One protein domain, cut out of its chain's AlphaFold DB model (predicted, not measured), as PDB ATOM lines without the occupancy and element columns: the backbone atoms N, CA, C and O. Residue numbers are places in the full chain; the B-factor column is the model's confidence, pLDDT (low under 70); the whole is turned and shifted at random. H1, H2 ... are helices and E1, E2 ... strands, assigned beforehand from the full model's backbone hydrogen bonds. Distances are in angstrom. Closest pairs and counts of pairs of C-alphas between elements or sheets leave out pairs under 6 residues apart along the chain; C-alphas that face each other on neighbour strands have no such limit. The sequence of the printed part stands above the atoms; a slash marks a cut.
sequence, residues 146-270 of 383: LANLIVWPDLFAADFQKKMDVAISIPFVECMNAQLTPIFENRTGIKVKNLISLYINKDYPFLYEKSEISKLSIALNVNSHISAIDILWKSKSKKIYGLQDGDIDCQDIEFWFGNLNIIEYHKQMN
ATOM      1  N   LEU A 146     174.626 197.370 263.400       83.81
ATOM      2  CA  LEU A 146     174.451 196.359 264.436       83.81
ATOM      3  C   LEU A 146     175.520 196.439 265.536       83.81
ATOM      4  O   LEU A 146     175.553 195.557 266.391       83.81
ATOM      5  N   ALA A 147     176.403 197.443 265.516       87.25
ATOM      6  CA  ALA A 147     177.453 197.615 266.519       87.25
ATOM      7  C   ALA A 147     176.952 198.219 267.842       87.25
ATOM      8  O   ALA A 147     177.757 198.442 268.741       87.25
ATOM      9  N   ASN A 148     175.647 198.470 267.979       91.94
ATOM     10  CA  ASN A 148     175.054 199.132 269.138       91.94
ATOM     11  C   ASN A 148     174.037 198.244 269.861       91.94
ATOM     12  O   ASN A 148     173.330 197.451 269.239       91.94
ATOM     13  N   LEU A 149     173.927 198.415 271.182       93.56
ATOM     14  CA  LEU A 149     172.958 197.681 272.005       93.56
ATOM     15  C   LEU A 149     171.505 198.030 271.652       93.56
ATOM     16  O   LEU A 149     170.607 197.207 271.837       93.56
ATOM     17  N   ILE A 150     171.275 199.245 271.157       93.25
ATOM     18  CA  ILE A 150     170.002 199.715 270.614       93.25
ATOM     19  C   ILE A 150     170.248 200.153 269.172       93.25
ATOM     20  O   ILE A 150     170.913 201.152 268.926       93.25
ATOM     21  N   VAL A 151     169.723 199.393 268.212       88.19
ATOM     22  CA  VAL A 151     169.957 199.647 266.779       88.19
ATOM     23  C   VAL A 151     169.088 200.799 266.260       88.19
ATOM     24  O   VAL A 151     169.552 201.610 265.467       88.19
ATOM     25  N   TRP A 152     167.845 200.901 266.742       88.56
ATOM     26  CA  TRP A 152     166.893 201.946 266.345       88.56
ATOM     27  C   TRP A 152     166.301 202.622 267.587       88.56
ATOM     28  O   TRP A 152     165.361 202.085 268.185       88.56
ATOM     29  N   PRO A 153     166.859 203.768 268.015       91.62
ATOM     30  CA  PRO A 153     166.388 204.503 269.188       91.62
ATOM     31  C   PRO A 153     164.907 204.897 269.135       91.62
ATOM     32  O   PRO A 153     164.221 204.838 270.153       91.62
ATOM     33  N   ASP A 154     164.391 205.244 267.955       88.75
ATOM     34  CA  ASP A 154     162.995 205.629 267.735       88.75
ATOM     35  C   ASP A 154     162.028 204.450 267.917       88.75
ATOM     36  O   ASP A 154     161.043 204.562 268.649       88.75
ATOM     37  N   LEU A 155     162.334 203.296 267.314       87.06
ATOM     38  CA  LEU A 155     161.547 202.077 267.494       87.06
ATOM     39  C   LEU A 155     161.621 201.591 268.936       87.06
ATOM     40  O   LEU A 155     160.602 201.185 269.489       87.06
ATOM     41  N   PHE A 156     162.799 201.665 269.555       91.31
ATOM     42  CA  PHE A 156     162.966 201.337 270.964       91.31
ATOM     43  C   PHE A 156     162.090 202.234 271.843       91.31
ATOM     44  O   PHE A 156     161.354 201.716 272.678       91.31
ATOM     45  N   ALA A 157     162.098 203.552 271.625       92.00
ATOM     46  CA  ALA A 157     161.271 204.492 272.376       92.00
ATOM     47  C   ALA A 157     159.765 204.241 272.186       92.00
ATOM     48  O   ALA A 157     159.007 204.235 273.161       92.00
ATOM     49  N   ALA A 158     159.329 203.966 270.953       88.81
ATOM     50  CA  ALA A 158     157.939 203.637 270.646       88.81
ATOM     51  C   ALA A 158     157.495 202.322 271.310       88.81
ATOM     52  O   ALA A 158     156.427 202.263 271.932       88.81
ATOM     53  N   ASP A 159     158.321 201.274 271.231       88.88
ATOM     54  CA  ASP A 159     158.066 200.004 271.910       88.88
ATOM     55  C   ASP A 159     158.059 200.176 273.430       88.88
ATOM     56  O   ASP A 159     157.258 199.535 274.111       88.88
ATOM     57  N   PHE A 160     158.914 201.053 273.960       90.94
ATOM     58  CA  PHE A 160     159.014 201.330 275.387       90.94
ATOM     59  C   PHE A 160     157.727 201.971 275.894       90.94
ATOM     60  O   PHE A 160     157.107 201.431 276.808       90.94
ATOM     61  N   GLN A 161     157.240 203.016 275.219       91.00
ATOM     62  CA  GLN A 161     155.942 203.619 275.526       91.00
ATOM     63  C   GLN A 161     154.810 202.594 275.436       91.00
ATOM     64  O   GLN A 161     154.002 202.465 276.351       91.00
ATOM     65  N   LYS A 162     154.751 201.825 274.345       88.56
ATOM     66  CA  LYS A 162     153.678 200.851 274.114       88.56
ATOM     67  C   LYS A 162     153.670 199.722 275.142       88.56
ATOM     68  O   LYS A 162     152.608 199.172 275.460       88.56
ATOM     69  N   LYS A 163     154.849 199.289 275.593       88.69
ATOM     70  CA  LYS A 163     154.969 198.126 276.472       88.69
ATOM     71  C   LYS A 163     154.947 198.494 277.951       88.69
ATOM     72  O   LYS A 163     154.333 197.753 278.715       88.69
ATOM     73  N   MET A 164     155.571 199.607 278.317       87.06
ATOM     74  CA  MET A 164     155.790 200.007 279.708       87.06
ATOM     75  C   MET A 164     154.834 201.102 280.173       87.06
ATOM     76  O   MET A 164     154.805 201.394 281.361       87.06
ATOM     77  N   ASP A 165     154.068 201.700 279.253       88.25
ATOM     78  CA  ASP A 165     153.203 202.858 279.511       88.25
ATOM     79  C   ASP A 165     153.967 204.075 280.071       88.25
ATOM     80  O   ASP A 165     153.445 204.898 280.818       88.25
ATOM     81  N   VAL A 166     155.246 204.193 279.703       89.50
ATOM     82  CA  VAL A 166     156.141 205.281 280.107       89.50
ATOM     83  C   VAL A 166     156.872 205.789 278.876       89.50
ATOM     84  O   VAL A 166     157.454 204.997 278.142       89.50
ATOM     85  N   ALA A 167     156.883 207.103 278.664       93.12
ATOM     86  CA  ALA A 167     157.625 207.690 277.555       93.12
ATOM     87  C   ALA A 167     159.123 207.721 277.871       93.12
ATOM     88  O   ALA A 167     159.531 208.024 278.996       93.12
ATOM     89  N   ILE A 168     159.932 207.457 276.850       95.31
ATOM     90  CA  ILE A 168     161.374 207.685 276.857       95.31
ATOM     91  C   ILE A 168     161.728 208.516 275.623       95.31
ATOM     92  O   ILE A 168     161.202 208.269 274.536       95.31
ATOM     93  N   SER A 169     162.550 209.545 275.791       96.75
ATOM     94  CA  SER A 169     162.931 210.437 274.703       96.75
ATOM     95  C   SER A 169     164.010 209.787 273.834       96.75
ATOM     96  O   SER A 169     164.868 209.047 274.322       96.75
ATOM     97  N   ILE A 170     163.990 210.082 272.533       95.19
ATOM     98  CA  ILE A 170     165.022 209.609 271.598       95.19
ATOM     99  C   ILE A 170     166.424 210.098 272.019       95.19
ATOM    100  O   ILE A 170     167.306 209.245 272.130       95.19
ATOM    101  N   PRO A 171     166.637 211.387 272.373       96.62
ATOM    102  CA  PRO A 171     167.949 211.861 272.827       96.62
ATOM    103  C   PRO A 171     168.480 211.116 274.059       96.62
ATOM    104  O   PRO A 171     169.677 210.846 274.157       96.62
ATOM    105  N   PHE A 172     167.601 210.731 274.994       97.19
ATOM    106  CA  PHE A 172     167.998 209.934 276.156       97.19
ATOM    107  C   PHE A 172     168.479 208.542 275.735       97.19
ATOM    108  O   PHE A 172     169.530 208.088 276.186       97.19
ATOM    109  N   VAL A 173     167.734 207.876 274.845       96.56
ATOM    110  CA  VAL A 173     168.085 206.544 274.329       96.56
ATOM    111  C   VAL A 173     169.410 206.572 273.573       96.56
ATOM    112  O   VAL A 173     170.251 205.704 273.793       96.56
ATOM    113  N   GLU A 174     169.617 207.567 272.714       95.44
ATOM    114  CA  GLU A 174     170.857 207.739 271.950       95.44
ATOM    115  C   GLU A 174     172.062 207.929 272.871       95.44
ATOM    116  O   GLU A 174     173.066 207.225 272.737       95.44
ATOM    117  N   CYS A 175     171.936 208.814 273.862       97.00
ATOM    118  CA  CYS A 175     172.989 209.076 274.834       97.00
ATOM    119  C   CYS A 175     173.347 207.832 275.658       97.00
ATOM    120  O   CYS A 175     174.517 207.471 275.807       97.00
ATOM    121  N   MET A 176     172.315 207.143 276.152       97.06
ATOM    122  CA  MET A 176     172.446 205.894 276.890       97.06
ATOM    123  C   MET A 176     173.158 204.833 276.046       97.06
ATOM    124  O   MET A 176     174.100 204.195 276.510       97.06
ATOM    125  N   ASN A 177     172.746 204.657 274.792       96.38
ATOM    126  CA  ASN A 177     173.304 203.659 273.884       96.38
ATOM    127  C   ASN A 177     174.781 203.924 273.547       96.38
ATOM    128  O   ASN A 177     175.589 202.991 273.565       96.38
ATOM    129  N   ALA A 178     175.138 205.192 273.309       95.75
ATOM    130  CA  ALA A 178     176.503 205.617 273.004       95.75
ATOM    131  C   ALA A 178     177.484 205.343 274.156       95.75
ATOM    132  O   ALA A 178     178.646 205.020 273.912       95.75
ATOM    133  N   GLN A 179     177.026 205.434 275.410       97.19
ATOM    134  CA  GLN A 179     177.851 205.137 276.584       97.19
ATOM    135  C   GLN A 179     177.832 203.648 276.959       97.19
ATOM    136  O   GLN A 179     178.876 203.058 277.231       97.19
ATOM    137  N   LEU A 180     176.662 203.002 276.960       97.38
ATOM    138  CA  LEU A 180     176.527 201.623 277.435       97.38
ATOM    139  C   LEU A 180     177.149 200.590 276.495       97.38
ATOM    140  O   LEU A 180     177.686 199.594 276.977       97.38
ATOM    141  N   THR A 181     177.101 200.808 275.180       96.12
ATOM    142  CA  THR A 181     177.686 199.885 274.196       96.12
ATOM    143  C   THR A 181     179.179 199.635 274.459       96.12
ATOM    144  O   THR A 181     179.542 198.484 274.720       96.12
ATOM    145  N   PRO A 182     180.063 200.656 274.496       92.69
ATOM    146  CA  PRO A 182     181.479 200.430 274.787       92.69
ATOM    147  C   PRO A 182     181.721 199.886 276.202       92.69
ATOM    148  O   PRO A 182     182.617 199.063 276.386       92.69
ATOM    149  N   ILE A 183     180.910 200.269 277.198       91.31
ATOM    150  CA  ILE A 183     181.005 199.704 278.557       91.31
ATOM    151  C   ILE A 183     180.719 198.197 278.541       91.31
ATOM    152  O   ILE A 183     181.439 197.430 279.184       91.31
ATOM    153  N   PHE A 184     179.686 197.761 277.817       93.75
ATOM    154  CA  PHE A 184     179.348 196.347 277.683       93.75
ATOM    155  C   PHE A 184     180.501 195.577 277.041       93.75
ATOM    156  O   PHE A 184     180.945 194.568 277.595       93.75
ATOM    157  N   GLU A 185     181.014 196.064 275.910       89.44
ATOM    158  CA  GLU A 185     182.114 195.410 275.201       89.44
ATOM    159  C   GLU A 185     183.379 195.329 276.055       89.44
ATOM    160  O   GLU A 185     184.019 194.281 276.095       89.44
ATOM    161  N   ASN A 186     183.721 196.403 276.772       84.06
ATOM    162  CA  ASN A 186     184.899 196.432 277.633       84.06
ATOM    163  C   ASN A 186     184.765 195.451 278.808       84.06
ATOM    164  O   ASN A 186     185.671 194.669 279.080       84.06
ATOM    165  N   ARG A 187     183.611 195.440 279.489       82.19
ATOM    166  CA  ARG A 187     183.405 194.582 280.668       82.19
ATOM    167  C   ARG A 187     183.259 193.107 280.319       82.19
ATOM    168  O   ARG A 187     183.682 192.255 281.094       82.19
ATOM    169  N   THR A 188     182.617 192.794 279.198       83.06
ATOM    170  CA  THR A 188     182.347 191.403 278.813       83.06
ATOM    171  C   THR A 188     183.419 190.831 277.893       83.06
ATOM    172  O   THR A 188     183.597 189.619 277.862       83.06
ATOM    173  N   GLY A 189     184.127 191.659 277.123       78.75
ATOM    174  CA  GLY A 189     184.951 191.213 275.997       78.75
ATOM    175  C   GLY A 189     184.134 190.722 274.793       78.75
ATOM    176  O   GLY A 189     184.710 190.209 273.834       78.75
ATOM    177  N   ILE A 190     182.802 190.852 274.825       81.69
ATOM    178  CA  ILE A 190     181.901 190.418 273.759       81.69
ATOM    179  C   ILE A 190     181.568 191.626 272.884       81.69
ATOM    180  O   ILE A 190     181.071 192.636 273.373       81.69
ATOM    181  N   LYS A 191     181.820 191.511 271.577       86.06
ATOM    182  CA  LYS A 191     181.455 192.550 270.609       86.06
ATOM    183  C   LYS A 191     179.955 192.572 270.362       86.06
ATOM    184  O   LYS A 191     179.374 191.526 270.062       86.06
ATOM    185  N   VAL A 192     179.356 193.758 270.442       89.25
ATOM    186  CA  VAL A 192     177.931 193.941 270.165       89.25
ATOM    187  C   VAL A 192     177.687 193.744 268.670       89.25
ATOM    188  O   VAL A 192     178.408 194.271 267.822       89.25
ATOM    189  N   LYS A 193     176.720 192.876 268.364       84.31
ATOM    190  CA  LYS A 193     176.282 192.469 267.020       84.31
ATOM    191  C   LYS A 193     174.794 192.110 267.085       84.31
ATOM    192  O   LYS A 193     174.179 192.188 268.141       84.31
ATOM    193  N   ASN A 194     174.236 191.586 265.994       75.25
ATOM    194  CA  ASN A 194     172.834 191.150 265.864       75.25
ATOM    195  C   ASN A 194     172.279 190.205 266.951       75.25
ATOM    196  O   ASN A 194     171.068 190.022 267.009       75.25
ATOM    197  N   LEU A 195     173.124 189.563 267.757       80.94
ATOM    198  CA  LEU A 195     172.698 188.652 268.821       80.94
ATOM    199  C   LEU A 195     172.644 189.314 270.200       80.94
ATOM    200  O   LEU A 195     172.277 188.643 271.159       80.94
ATOM    201  N   ILE A 196     173.034 190.584 270.316       89.12
ATOM    202  CA  ILE A 196     173.133 191.288 271.593       89.12
ATOM    203  C   ILE A 196     172.373 192.598 271.484       89.12
ATOM    204  O   ILE A 196     172.732 193.454 270.682       89.12
ATOM    205  N   SER A 197     171.329 192.760 272.288       92.88
ATOM    206  CA  SER A 197     170.511 193.971 272.249       92.88
ATOM    207  C   SER A 197     169.812 194.231 273.572       92.88
ATOM    208  O   SER A 197     169.358 193.295 274.236       92.88
ATOM    209  N   LEU A 198     169.623 195.502 273.914       93.44
ATOM    210  CA  LEU A 198     168.636 195.881 274.918       93.44
ATOM    211  C   LEU A 198     167.239 195.663 274.345       93.44
ATOM    212  O   LEU A 198     166.950 195.999 273.198       93.44
ATOM    213  N   TYR A 199     166.376 195.052 275.144       86.44
ATOM    214  CA  TYR A 199     165.050 194.633 274.728       86.44
ATOM    215  C   TYR A 199     164.021 194.951 275.808       86.44
ATOM    216  O   TYR A 199     164.301 194.923 277.004       86.44
ATOM    217  N   ILE A 200     162.796 195.230 275.372       88.00
ATOM    218  CA  ILE A 200     161.691 195.596 276.253       88.00
ATOM    219  C   ILE A 200     160.756 194.400 276.356       88.00
ATOM    220  O   ILE A 200     160.043 194.068 275.399       88.00
ATOM    221  N   ASN A 201     160.770 193.763 277.526       82.62
ATOM    222  CA  ASN A 201     159.948 192.606 277.843       82.62
ATOM    223  C   ASN A 201     158.948 192.951 278.955       82.62
ATOM    224  O   ASN A 201     159.363 193.322 280.048       82.62
ATOM    225  N   LYS A 202     157.644 192.797 278.679       78.06
ATOM    226  CA  LYS A 202     156.572 193.028 279.665       78.06
ATOM    227  C   LYS A 202     156.597 192.025 280.815       78.06
ATOM    228  O   LYS A 202     156.117 192.340 281.896       78.06
ATOM    229  N   ASP A 203     157.145 190.840 280.571       79.25
ATOM    230  CA  ASP A 203     157.168 189.752 281.549       79.25
ATOM    231  C   ASP A 203     158.304 189.914 282.574       79.25
ATOM    232  O   ASP A 203     158.408 189.135 283.519       79.25
ATOM    233  N   TYR A 204     159.167 190.920 282.396       73.38
ATOM    234  CA  TYR A 204     160.252 191.229 283.321       73.38
ATOM    235  C   TYR A 204     159.856 192.368 284.261       73.38
ATOM    236  O   TYR A 204     159.162 193.295 283.840       73.38
ATOM    237  N   PRO A 205     160.311 192.333 285.529       70.75
ATOM    238  CA  PRO A 205     160.018 193.386 286.484       70.75
ATOM    239  C   PRO A 205     160.618 194.701 285.991       70.75
ATOM    240  O   PRO A 205     161.829 194.917 286.021       70.75
ATOM    241  N   PHE A 206     159.738 195.577 285.521       81.25
ATOM    242  CA  PHE A 206     160.078 196.949 285.225       81.25
ATOM    243  C   PHE A 206     160.214 197.722 286.516       81.25
ATOM    244  O   PHE A 206     159.290 197.768 287.330       81.25
ATOM    245  N   LEU A 207     161.359 198.363 286.667       86.31
ATOM    246  CA  LEU A 207     161.588 199.295 287.746       86.31
ATOM    247  C   LEU A 207     162.233 200.532 287.154       86.31
ATOM    248  O   LEU A 207     163.331 200.462 286.607       86.31
ATOM    249  N   TYR A 208     161.538 201.653 287.275       92.81
ATOM    250  CA  TYR A 208     162.106 202.963 287.030       92.81
ATOM    251  C   TYR A 208     162.089 203.745 288.336       92.81
ATOM    252  O   TYR A 208     161.034 203.947 288.936       92.81
ATOM    253  N   GLU A 209     163.265 204.185 288.764       94.44
ATOM    254  CA  GLU A 209     163.437 205.025 289.939       94.44
ATOM    255  C   GLU A 209     164.185 206.292 289.534       94.44
ATOM    256  O   GLU A 209     165.316 206.228 289.051       94.44
ATOM    257  N   LYS A 210     163.546 207.450 289.726       95.56
ATOM    258  CA  LYS A 210     164.161 208.758 289.496       95.56
ATOM    259  C   LYS A 210     164.713 209.291 290.813       95.56
ATOM    260  O   LYS A 210     163.950 209.715 291.678       95.56
ATOM    261  N   SER A 211     166.030 209.295 290.952       95.44
ATOM    262  CA  SER A 211     166.735 209.809 292.130       95.44
ATOM    263  C   SER A 211     168.109 210.371 291.733       95.44
ATOM    264  O   SER A 211     168.426 210.448 290.545       95.44
ATOM    265  N   GLU A 212     168.932 210.775 292.704       94.31
ATOM    266  CA  GLU A 212     170.315 211.212 292.450       94.31
ATOM    267  C   GLU A 212     171.121 210.170 291.652       94.31
ATOM    268  O   GLU A 212     171.907 210.536 290.778       94.31
ATOM    269  N   ILE A 213     170.864 208.880 291.900       96.62
ATOM    270  CA  ILE A 213     171.284 207.772 291.040       96.62
ATOM    271  C   ILE A 213     170.018 207.098 290.534       96.62
ATOM    272  O   ILE A 213     169.442 206.225 291.183       96.62
ATOM    273  N   SER A 214     169.577 207.534 289.364       97.56
ATOM    274  CA  SER A 214     168.386 206.985 288.742       97.56
ATOM    275  C   SER A 214     168.661 205.589 288.182       97.56
ATOM    276  O   SER A 214     169.791 205.250 287.824       97.56
ATOM    277  N   LYS A 215     167.614 204.769 288.131       96.25
ATOM    278  CA  LYS A 215     167.685 203.352 287.784       96.25
ATOM    279  C   LYS A 215     166.578 202.979 286.808       96.25
ATOM    280  O   LYS A 215     165.433 203.384 286.984       96.25
ATOM    281  N   LEU A 216     166.920 202.144 285.832       95.00
ATOM    282  CA  LEU A 216     166.007 201.484 284.910       95.00
ATOM    283  C   LEU A 216     166.348 199.991 284.846       95.00
ATOM    284  O   LEU A 216     167.418 199.620 284.370       95.00
ATOM    285  N   SER A 217     165.435 199.133 285.293       93.25
ATOM    286  CA  SER A 217     165.525 197.687 285.077       93.25
ATOM    287  C   SER A 217     164.918 197.327 283.721       93.25
ATOM    288  O   SER A 217     163.768 197.668 283.431       93.25
ATOM    289  N   ILE A 218     165.701 196.649 282.884       92.38
ATOM    290  CA  ILE A 218     165.338 196.258 281.516       92.38
ATOM    291  C   ILE A 218     165.893 194.865 281.184       92.38
ATOM    292  O   ILE A 218     166.649 194.276 281.955       92.38
ATOM    293  N   ALA A 219     165.508 194.315 280.036       92.12
ATOM    294  CA  ALA A 219     166.041 193.068 279.521       92.12
ATOM    295  C   ALA A 219     167.241 193.304 278.586       92.12
ATOM    296  O   ALA A 219     167.232 194.181 277.722       92.12
ATOM    297  N   LEU A 220     168.254 192.455 278.724       93.56
ATOM    298  CA  LEU A 220     169.328 192.266 277.759       93.56
ATOM    299  C   LEU A 220     169.124 190.914 277.075       93.56
ATOM    300  O   LEU A 220     169.047 189.884 277.745       93.56
ATOM    301  N   ASN A 221     169.036 190.921 275.751       90.50
ATOM    302  CA  ASN A 221     169.057 189.719 274.932       90.50
ATOM    303  C   ASN A 221     170.506 189.400 274.550       90.50
ATOM    304  O   ASN A 221     171.186 190.268 274.009       90.50
ATOM    305  N   VAL A 222     170.958 188.175 274.806       88.81
ATOM    306  CA  VAL A 222     172.252 187.637 274.373       88.81
ATOM    307  C   VAL A 222     172.009 186.270 273.740       88.81
ATOM    308  O   VAL A 222     171.621 185.314 274.407       88.81
ATOM    309  N   ASN A 223     172.202 186.172 272.429       83.31
ATOM    310  CA  ASN A 223     171.965 184.966 271.637       83.31
ATOM    311  C   ASN A 223     170.607 184.296 271.941       83.31
ATOM    312  O   ASN A 223     170.537 183.103 272.234       83.31
ATOM    313  N   SER A 224     169.524 185.079 271.897       80.44
ATOM    314  CA  SER A 224     168.138 184.664 272.199       80.44
ATOM    315  C   SER A 224     167.830 184.368 273.672       80.44
ATOM    316  O   SER A 224     166.707 183.975 273.987       80.44
ATOM    317  N   HIS A 225     168.782 184.574 274.583       85.00
ATOM    318  CA  HIS A 225     168.562 184.446 276.020       85.00
ATOM    319  C   HIS A 225     168.339 185.819 276.636       85.00
ATOM    320  O   HIS A 225     169.119 186.745 276.421       85.00
ATOM    321  N   ILE A 226     167.280 185.947 277.429       88.50
ATOM    322  CA  ILE A 226     166.885 187.221 278.020       88.50
ATOM    323  C   ILE A 226     167.294 187.240 279.492       88.50
ATOM    324  O   ILE A 226     166.907 186.370 280.270       88.50
ATOM    325  N   SER A 227     168.064 188.251 279.882       89.44
ATOM    326  CA  SER A 227     168.488 188.473 281.265       89.44
ATOM    327  C   SER A 227     168.021 189.837 281.755       89.44
ATOM    328  O   SER A 227     168.070 190.812 281.010       89.44
ATOM    329  N   ALA A 228     167.586 189.913 283.013       90.50
ATOM    330  CA  ALA A 228     167.306 191.191 283.654       90.50
ATOM    331  C   ALA A 228     168.627 191.909 283.941       90.50
ATOM    332  O   ALA A 228     169.556 191.307 284.483       90.50
ATOM    333  N   ILE A 229     168.693 193.189 283.606       93.00
ATOM    334  CA  ILE A 229     169.814 194.057 283.941       93.00
ATOM    335  C   ILE A 229     169.297 195.381 284.491       93.00
ATOM    336  O   ILE A 229     168.181 195.807 284.198       93.00
ATOM    337  N   ASP A 230     170.157 196.050 285.244       94.38
ATOM    338  CA  ASP A 230     169.919 197.407 285.709       94.38
ATOM    339  C   ASP A 230     170.823 198.366 284.943       94.38
ATOM    340  O   ASP A 230     172.044 198.183 284.904       94.38
ATOM    341  N   ILE A 231     170.221 199.396 284.364       96.62
ATOM    342  CA  ILE A 231     170.901 200.573 283.840       96.62
ATOM    343  C   ILE A 231     170.768 201.668 284.889       96.62
ATOM    344  O   ILE A 231     169.674 201.949 285.375       96.62
ATOM    345  N   LEU A 232     171.891 202.269 285.253       97.62
ATOM    346  CA  LEU A 232     171.979 203.318 286.256       97.62
ATOM    347  C   LEU A 232     172.537 204.577 285.606       97.62
ATOM    348  O   LEU A 232     173.374 204.482 284.703       97.62
ATOM    349  N   TRP A 233     172.089 205.742 286.067       98.00
ATOM    350  CA  TRP A 233     172.669 207.012 285.650       98.00
ATOM    351  C   TRP A 233     172.640 208.070 286.741       98.00
ATOM    352  O   TRP A 233     171.788 208.075 287.630       98.00
ATOM    353  N   LYS A 234     173.581 209.005 286.638       97.50
ATOM    354  CA  LYS A 234     173.639 210.232 287.439       97.50
ATOM    355  C   LYS A 234     174.218 211.358 286.592       97.50
ATOM    356  O   LYS A 234     174.852 211.100 285.571       97.50
ATOM    357  N   SER A 235     174.040 212.594 287.028       97.12
ATOM    358  CA  SER A 235     174.697 213.750 286.416       97.12
ATOM    359  C   SER A 235     175.887 214.233 287.234       97.12
ATOM    360  O   SER A 235     175.949 214.047 288.454       97.12
ATOM    361  N   LYS A 236     176.818 214.920 286.574       95.75
ATOM    362  CA  LYS A 236     177.920 215.638 287.229       95.75
ATOM    363  C   LYS A 236     177.430 216.948 287.854       95.75
ATOM    364  O   LYS A 236     177.909 217.347 288.913       95.75
ATOM    365  N   SER A 237     176.444 217.588 287.226       94.88
ATOM    366  CA  SER A 237     175.817 218.847 287.642       94.88
ATOM    367  C   SER A 237     174.816 218.712 288.796       94.88
ATOM    368  O   SER A 237     174.351 219.725 289.317       94.88
ATOM    369  N   LYS A 238     174.476 217.480 289.200       93.12
ATOM    370  CA  LYS A 238     173.378 217.133 290.126       93.12
ATOM    371  C   LYS A 238     171.964 217.353 289.563       93.12
ATOM    372  O   LYS A 238     170.989 217.156 290.288       93.12
ATOM    373  N   LYS A 239     171.810 217.705 288.279       95.19
ATOM    374  CA  LYS A 239     170.518 217.640 287.570       95.19
ATOM    375  C   LYS A 239     170.005 216.196 287.538       95.19
ATOM    376  O   LYS A 239     170.714 215.294 287.100       95.19
ATOM    377  N   ILE A 240     168.767 215.953 287.957       96.62
ATOM    378  CA  ILE A 240     168.180 214.606 287.902       96.62
ATOM    379  C   ILE A 240     167.461 214.418 286.563       96.62
ATOM    380  O   ILE A 240     166.301 214.822 286.413       96.62
ATOM    381  N   TYR A 241     168.151 213.794 285.606       96.38
ATOM    382  CA  TYR A 241     167.588 213.449 284.300       96.38
ATOM    383  C   TYR A 241     166.514 212.366 284.422       96.38
ATOM    384  O   TYR A 241     166.719 211.352 285.088       96.38
ATOM    385  N   GLY A 242     165.369 212.582 283.782       96.06
ATOM    386  CA  GLY A 242     164.319 211.582 283.610       96.06
ATOM    387  C   GLY A 242     164.286 211.008 282.196       96.06
ATOM    388  O   GLY A 242     164.814 211.600 281.260       96.06
ATOM    389  N   LEU A 243     163.586 209.884 282.039       96.38
ATOM    390  CA  LEU A 243     163.437 209.192 280.751       96.38
ATOM    391  C   LEU A 243     162.858 210.086 279.639       96.38
ATOM    392  O   LEU A 243     163.187 209.894 278.477       96.38
ATOM    393  N   GLN A 244     162.006 211.056 279.981       95.69
ATOM    394  CA  GLN A 244     161.300 211.919 279.022       95.69
ATOM    395  C   GLN A 244     162.056 213.203 278.660       95.69
ATOM    396  O   GLN A 244     161.589 213.956 277.808       95.69
ATOM    397  N   ASP A 245     163.194 213.480 279.301       93.62
ATOM    398  CA  ASP A 245     163.920 214.727 279.074       93.62
ATOM    399  C   ASP A 245     164.460 214.754 277.633       93.62
ATOM    400  O   ASP A 245     165.171 213.845 277.210       93.62
ATOM    401  N   GLY A 246     164.096 215.775 276.853       90.25
ATOM    402  CA  GLY A 246     164.553 215.930 275.463       90.25
ATOM    403  C   GLY A 246     165.885 216.674 275.321       90.25
ATOM    404  O   GLY A 246     166.562 216.525 274.312       90.25
ATOM    405  N   ASP A 247     166.265 217.452 276.336       91.75
ATOM    406  CA  ASP A 247     167.516 218.216 276.386       91.75
ATOM    407  C   ASP A 247     168.534 217.485 277.274       91.75
ATOM    408  O   ASP A 247     168.630 217.709 278.494       91.75
ATOM    409  N   ILE A 248     169.208 216.512 276.655       95.38
ATOM    410  CA  ILE A 248     170.189 215.629 277.287       95.38
ATOM    411  C   ILE A 248     171.598 216.109 276.946       95.38
ATOM    412  O   ILE A 248     172.036 216.010 275.801       95.38
ATOM    413  N   ASP A 249     172.338 216.562 277.957       95.62
ATOM    414  CA  ASP A 249     173.774 216.802 277.826       95.62
ATOM    415  C   ASP A 249     174.542 215.507 278.123       95.62
ATOM    416  O   ASP A 249     174.746 215.129 279.281       95.62
ATOM    417  N   CYS A 250     175.000 214.835 277.064       95.94
ATOM    418  CA  CYS A 250     175.775 213.596 277.161       95.94
ATOM    419  C   CYS A 250     177.137 213.729 277.844       95.94
ATOM    420  O   CYS A 250     177.741 212.710 278.175       95.94
ATOM    421  N   GLN A 251     177.641 214.946 278.043       96.56
ATOM    422  CA  GLN A 251     178.865 215.175 278.808       96.56
ATOM    423  C   GLN A 251     178.585 215.314 280.307       96.56
ATOM    424  O   GLN A 251     179.491 215.088 281.118       96.56
ATOM    425  N   ASP A 252     177.353 215.654 280.683       97.44
ATOM    426  CA  ASP A 252     176.912 215.790 282.070       97.44
ATOM    427  C   ASP A 252     176.376 214.473 282.647       97.44
ATOM    428  O   ASP A 252     176.705 214.131 283.784       97.44
ATOM    429  N   ILE A 253     175.579 213.724 281.878       97.50
ATOM    430  CA  ILE A 253     175.026 212.427 282.297       97.50
ATOM    431  C   ILE A 253     176.030 211.284 282.093       97.50
ATOM    432  O   ILE A 253     176.675 211.169 281.052       97.50
ATOM    433  N   GLU A 254     176.142 210.412 283.088       97.50
ATOM    434  CA  GLU A 254     176.968 209.203 283.064       97.50
ATOM    435  C   GLU A 254     176.065 207.975 283.218       97.50
ATOM    436  O   GLU A 254     175.305 207.904 284.184       97.50
ATOM    437  N   PHE A 255     176.155 207.018 282.290       98.06
ATOM    438  CA  PHE A 255     175.421 205.749 282.316       98.06
ATOM    439  C   PHE A 255     176.340 204.566 282.640       98.06
ATOM    440  O   PHE A 255     177.469 204.496 282.160       98.06
ATOM    441  N   TRP A 256     175.846 203.581 283.392       97.31
ATOM    442  CA  TRP A 256     176.547 202.312 283.615       97.31
ATOM    443  C   TRP A 256     175.587 201.155 283.904       97.31
ATOM    444  O   TRP A 256     174.413 201.344 284.217       97.31
ATOM    445  N   PHE A 257     176.103 199.926 283.825       95.56
ATOM    446  CA  PHE A 257     175.363 198.733 284.235       95.56
ATOM    447  C   PHE A 257     175.539 198.464 285.726       95.56
ATOM    448  O   PHE A 257     176.675 198.358 286.198       95.56
ATOM    449  N   GLY A 258     174.430 198.260 286.435       86.38
ATOM    450  CA  GLY A 258     174.437 197.791 287.819       86.38
ATOM    451  C   GLY A 258     175.014 196.382 287.918       86.38
ATOM    452  O   GLY A 258     176.066 196.187 288.518       86.38
ATOM    453  N   ASN A 259     174.377 195.418 287.248       79.12
ATOM    454  CA  ASN A 259     174.791 194.015 287.254       79.12
ATOM    455  C   ASN A 259     174.819 193.443 285.830       79.12
ATOM    456  O   ASN A 259     173.825 193.495 285.111       79.12
ATOM    457  N   LEU A 260     175.960 192.869 285.440       86.19
ATOM    458  CA  LEU A 260     176.110 192.068 284.224       86.19
ATOM    459  C   LEU A 260     176.547 190.660 284.624       86.19
ATOM    460  O   LEU A 260     177.569 190.504 285.293       86.19
ATOM    461  N   ASN A 261     175.819 189.633 284.182       86.69
ATOM    462  CA  ASN A 261     176.229 188.246 284.384       86.69
ATOM    463  C   ASN A 261     177.171 187.797 283.258       86.69
ATOM    464  O   ASN A 261     176.790 187.067 282.348       86.69
ATOM    465  N   ILE A 262     178.415 188.277 283.320       83.69
ATOM    466  CA  ILE A 262     179.424 188.089 282.266       83.69
ATOM    467  C   ILE A 262     179.618 186.602 281.930       83.69
ATOM    468  O   ILE A 262     179.669 186.238 280.757       83.69
ATOM    469  N   ILE A 263     179.686 185.740 282.952       75.06
ATOM    470  CA  ILE A 263     179.884 184.293 282.782       75.06
ATOM    471  C   ILE A 263     178.747 183.692 281.957       75.06
ATOM    472  O   ILE A 263     178.986 182.905 281.042       75.06
ATOM    473  N   GLU A 264     177.513 184.055 282.286       81.62
ATOM    474  CA  GLU A 264     176.339 183.535 281.603       81.62
ATOM    475  C   GLU A 264     176.271 184.019 280.150       81.62
ATOM    476  O   GLU A 264     176.022 183.220 279.253       81.62
ATOM    477  N   TYR A 265     176.618 185.280 279.882       87.06
ATOM    478  CA  TYR A 265     176.656 185.802 278.512       87.06
ATOM    479  C   TYR A 265     177.684 185.075 277.638       87.06
ATOM    480  O   TYR A 265     177.405 184.774 276.479       87.06
ATOM    481  N   HIS A 266     178.848 184.716 278.188       78.12
ATOM    482  CA  HIS A 266     179.832 183.902 277.464       78.12
ATOM    483  C   HIS A 266     179.325 182.494 277.159       78.12
ATOM    484  O   HIS A 266     179.507 182.019 276.037       78.12
ATOM    485  N   LYS A 267     178.650 181.839 278.114       76.81
ATOM    486  CA  LYS A 267     178.014 180.531 277.871       76.81
ATOM    487  C   LYS A 267     176.961 180.615 276.768       76.81
ATOM    488  O   LYS A 267     176.904 179.742 275.909       76.81
ATOM    489  N   GLN A 268     176.162 181.679 276.774       80.12
ATOM    490  CA  GLN A 268     175.106 181.903 275.788       80.12
ATOM    491  C   GLN A 268     175.675 182.177 274.393       80.12
ATOM    492  O   GLN A 268     175.117 181.700 273.408       80.12
ATOM    493  N   MET A 269     176.794 182.897 274.290       76.81
ATOM    494  CA  MET A 269     177.447 183.176 273.005       76.81
ATOM    495  C   MET A 269     178.206 181.971 272.435       76.81
ATOM    496  O   MET A 269     178.303 181.853 271.217       76.81
ATOM    497  N   ASN A 270     178.710 181.071 273.284       68.88
ATOM    498  CA  ASN A 270     179.495 179.900 272.876       68.88
ATOM    499  C   ASN A 270     178.982 178.600 273.534       68.88
ATOM    500  O   ASN A 270     179.698 177.991 274.333       68.88
TER     501      ASN A 270
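Overview. This is residues 146 to 270 of the 383 residues of an uncharacterized protein of Chryseobacterium sp. G0201 (UniProt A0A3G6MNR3). A strongly twisted antiparallel sheet is built round the long hairpin of E3 and E4, with E5 next to E4 and short E1 and E2 along the other side of E3. The longest helix, H2, runs beside the sheet next to E5; H1 makes a corner with its first residues, and short H3 sits where E3 turns into E4. The printed part has 125 residues, in the order H1 H2 E1 E2 E3 E4 E5 H3, class mixed, helices and strands. It is compact, with a radius of gyration of the C-alphas of 13.8 A and spans of 41 by 29 by 24 A.

Arrangement. Start at E3, residues 214 to 222: E4, residues 225 to 235, lies on one side, and E1, residues 196 to 199, and E2, residues 207 to 209, on the other. Look at N 218 and O 229, 2.9 A, for E4; N 199 and O 219, 2.9 A, for E1; N 209 and O 215, 2.9 A, for E2. E5, residues 253 to 257, lies on the other side of E4 from E3, with N 256 within hydrogen-bond range of O 232, 2.9 A. E2 E3 E4 E5 form a meander, each strand the antiparallel neighbour of the one before. H2, residues 170 to 188, stands at the sheet's level; its closest C-alphas to E5 are Met 176 and Phe 255, 6.2 A. H1, residues 153 to 164, touches H2 with residues 153 to 157 alone, about perpendicular at 83 degrees, closest at the C-alphas of Pro 153 and Val 173, 5.8 A. H3, residues 262 to 269, is on the sheet at a height of 9.1 A; its closest C-alphas to E3 are Tyr 265 and Val 222, 6.3 A. Every O i to N i+4 pair is within hydrogen-bond range in H1 and H3, and 14 of 15 in H2.

Along the chain. Find C-alpha 153 at (166.388, 204.503, 269.188), where H1 begins. H2 runs 26.1 A, with a kink of 27 degrees near residue 179; E3 runs 24.4 A and E4 31.7 A. H3 ends at C-alpha 269, (177.447, 183.176, 273.005).

Size, cuts and confidence. The printed part has no cut, and the C-alphas farthest apart, Ser 237 and Asn 270, are 41.8 A apart. The long link is E4 to E5, residues 236 to 252. Mean pLDDT of the printed part is 90.1; residue 270 is under 70.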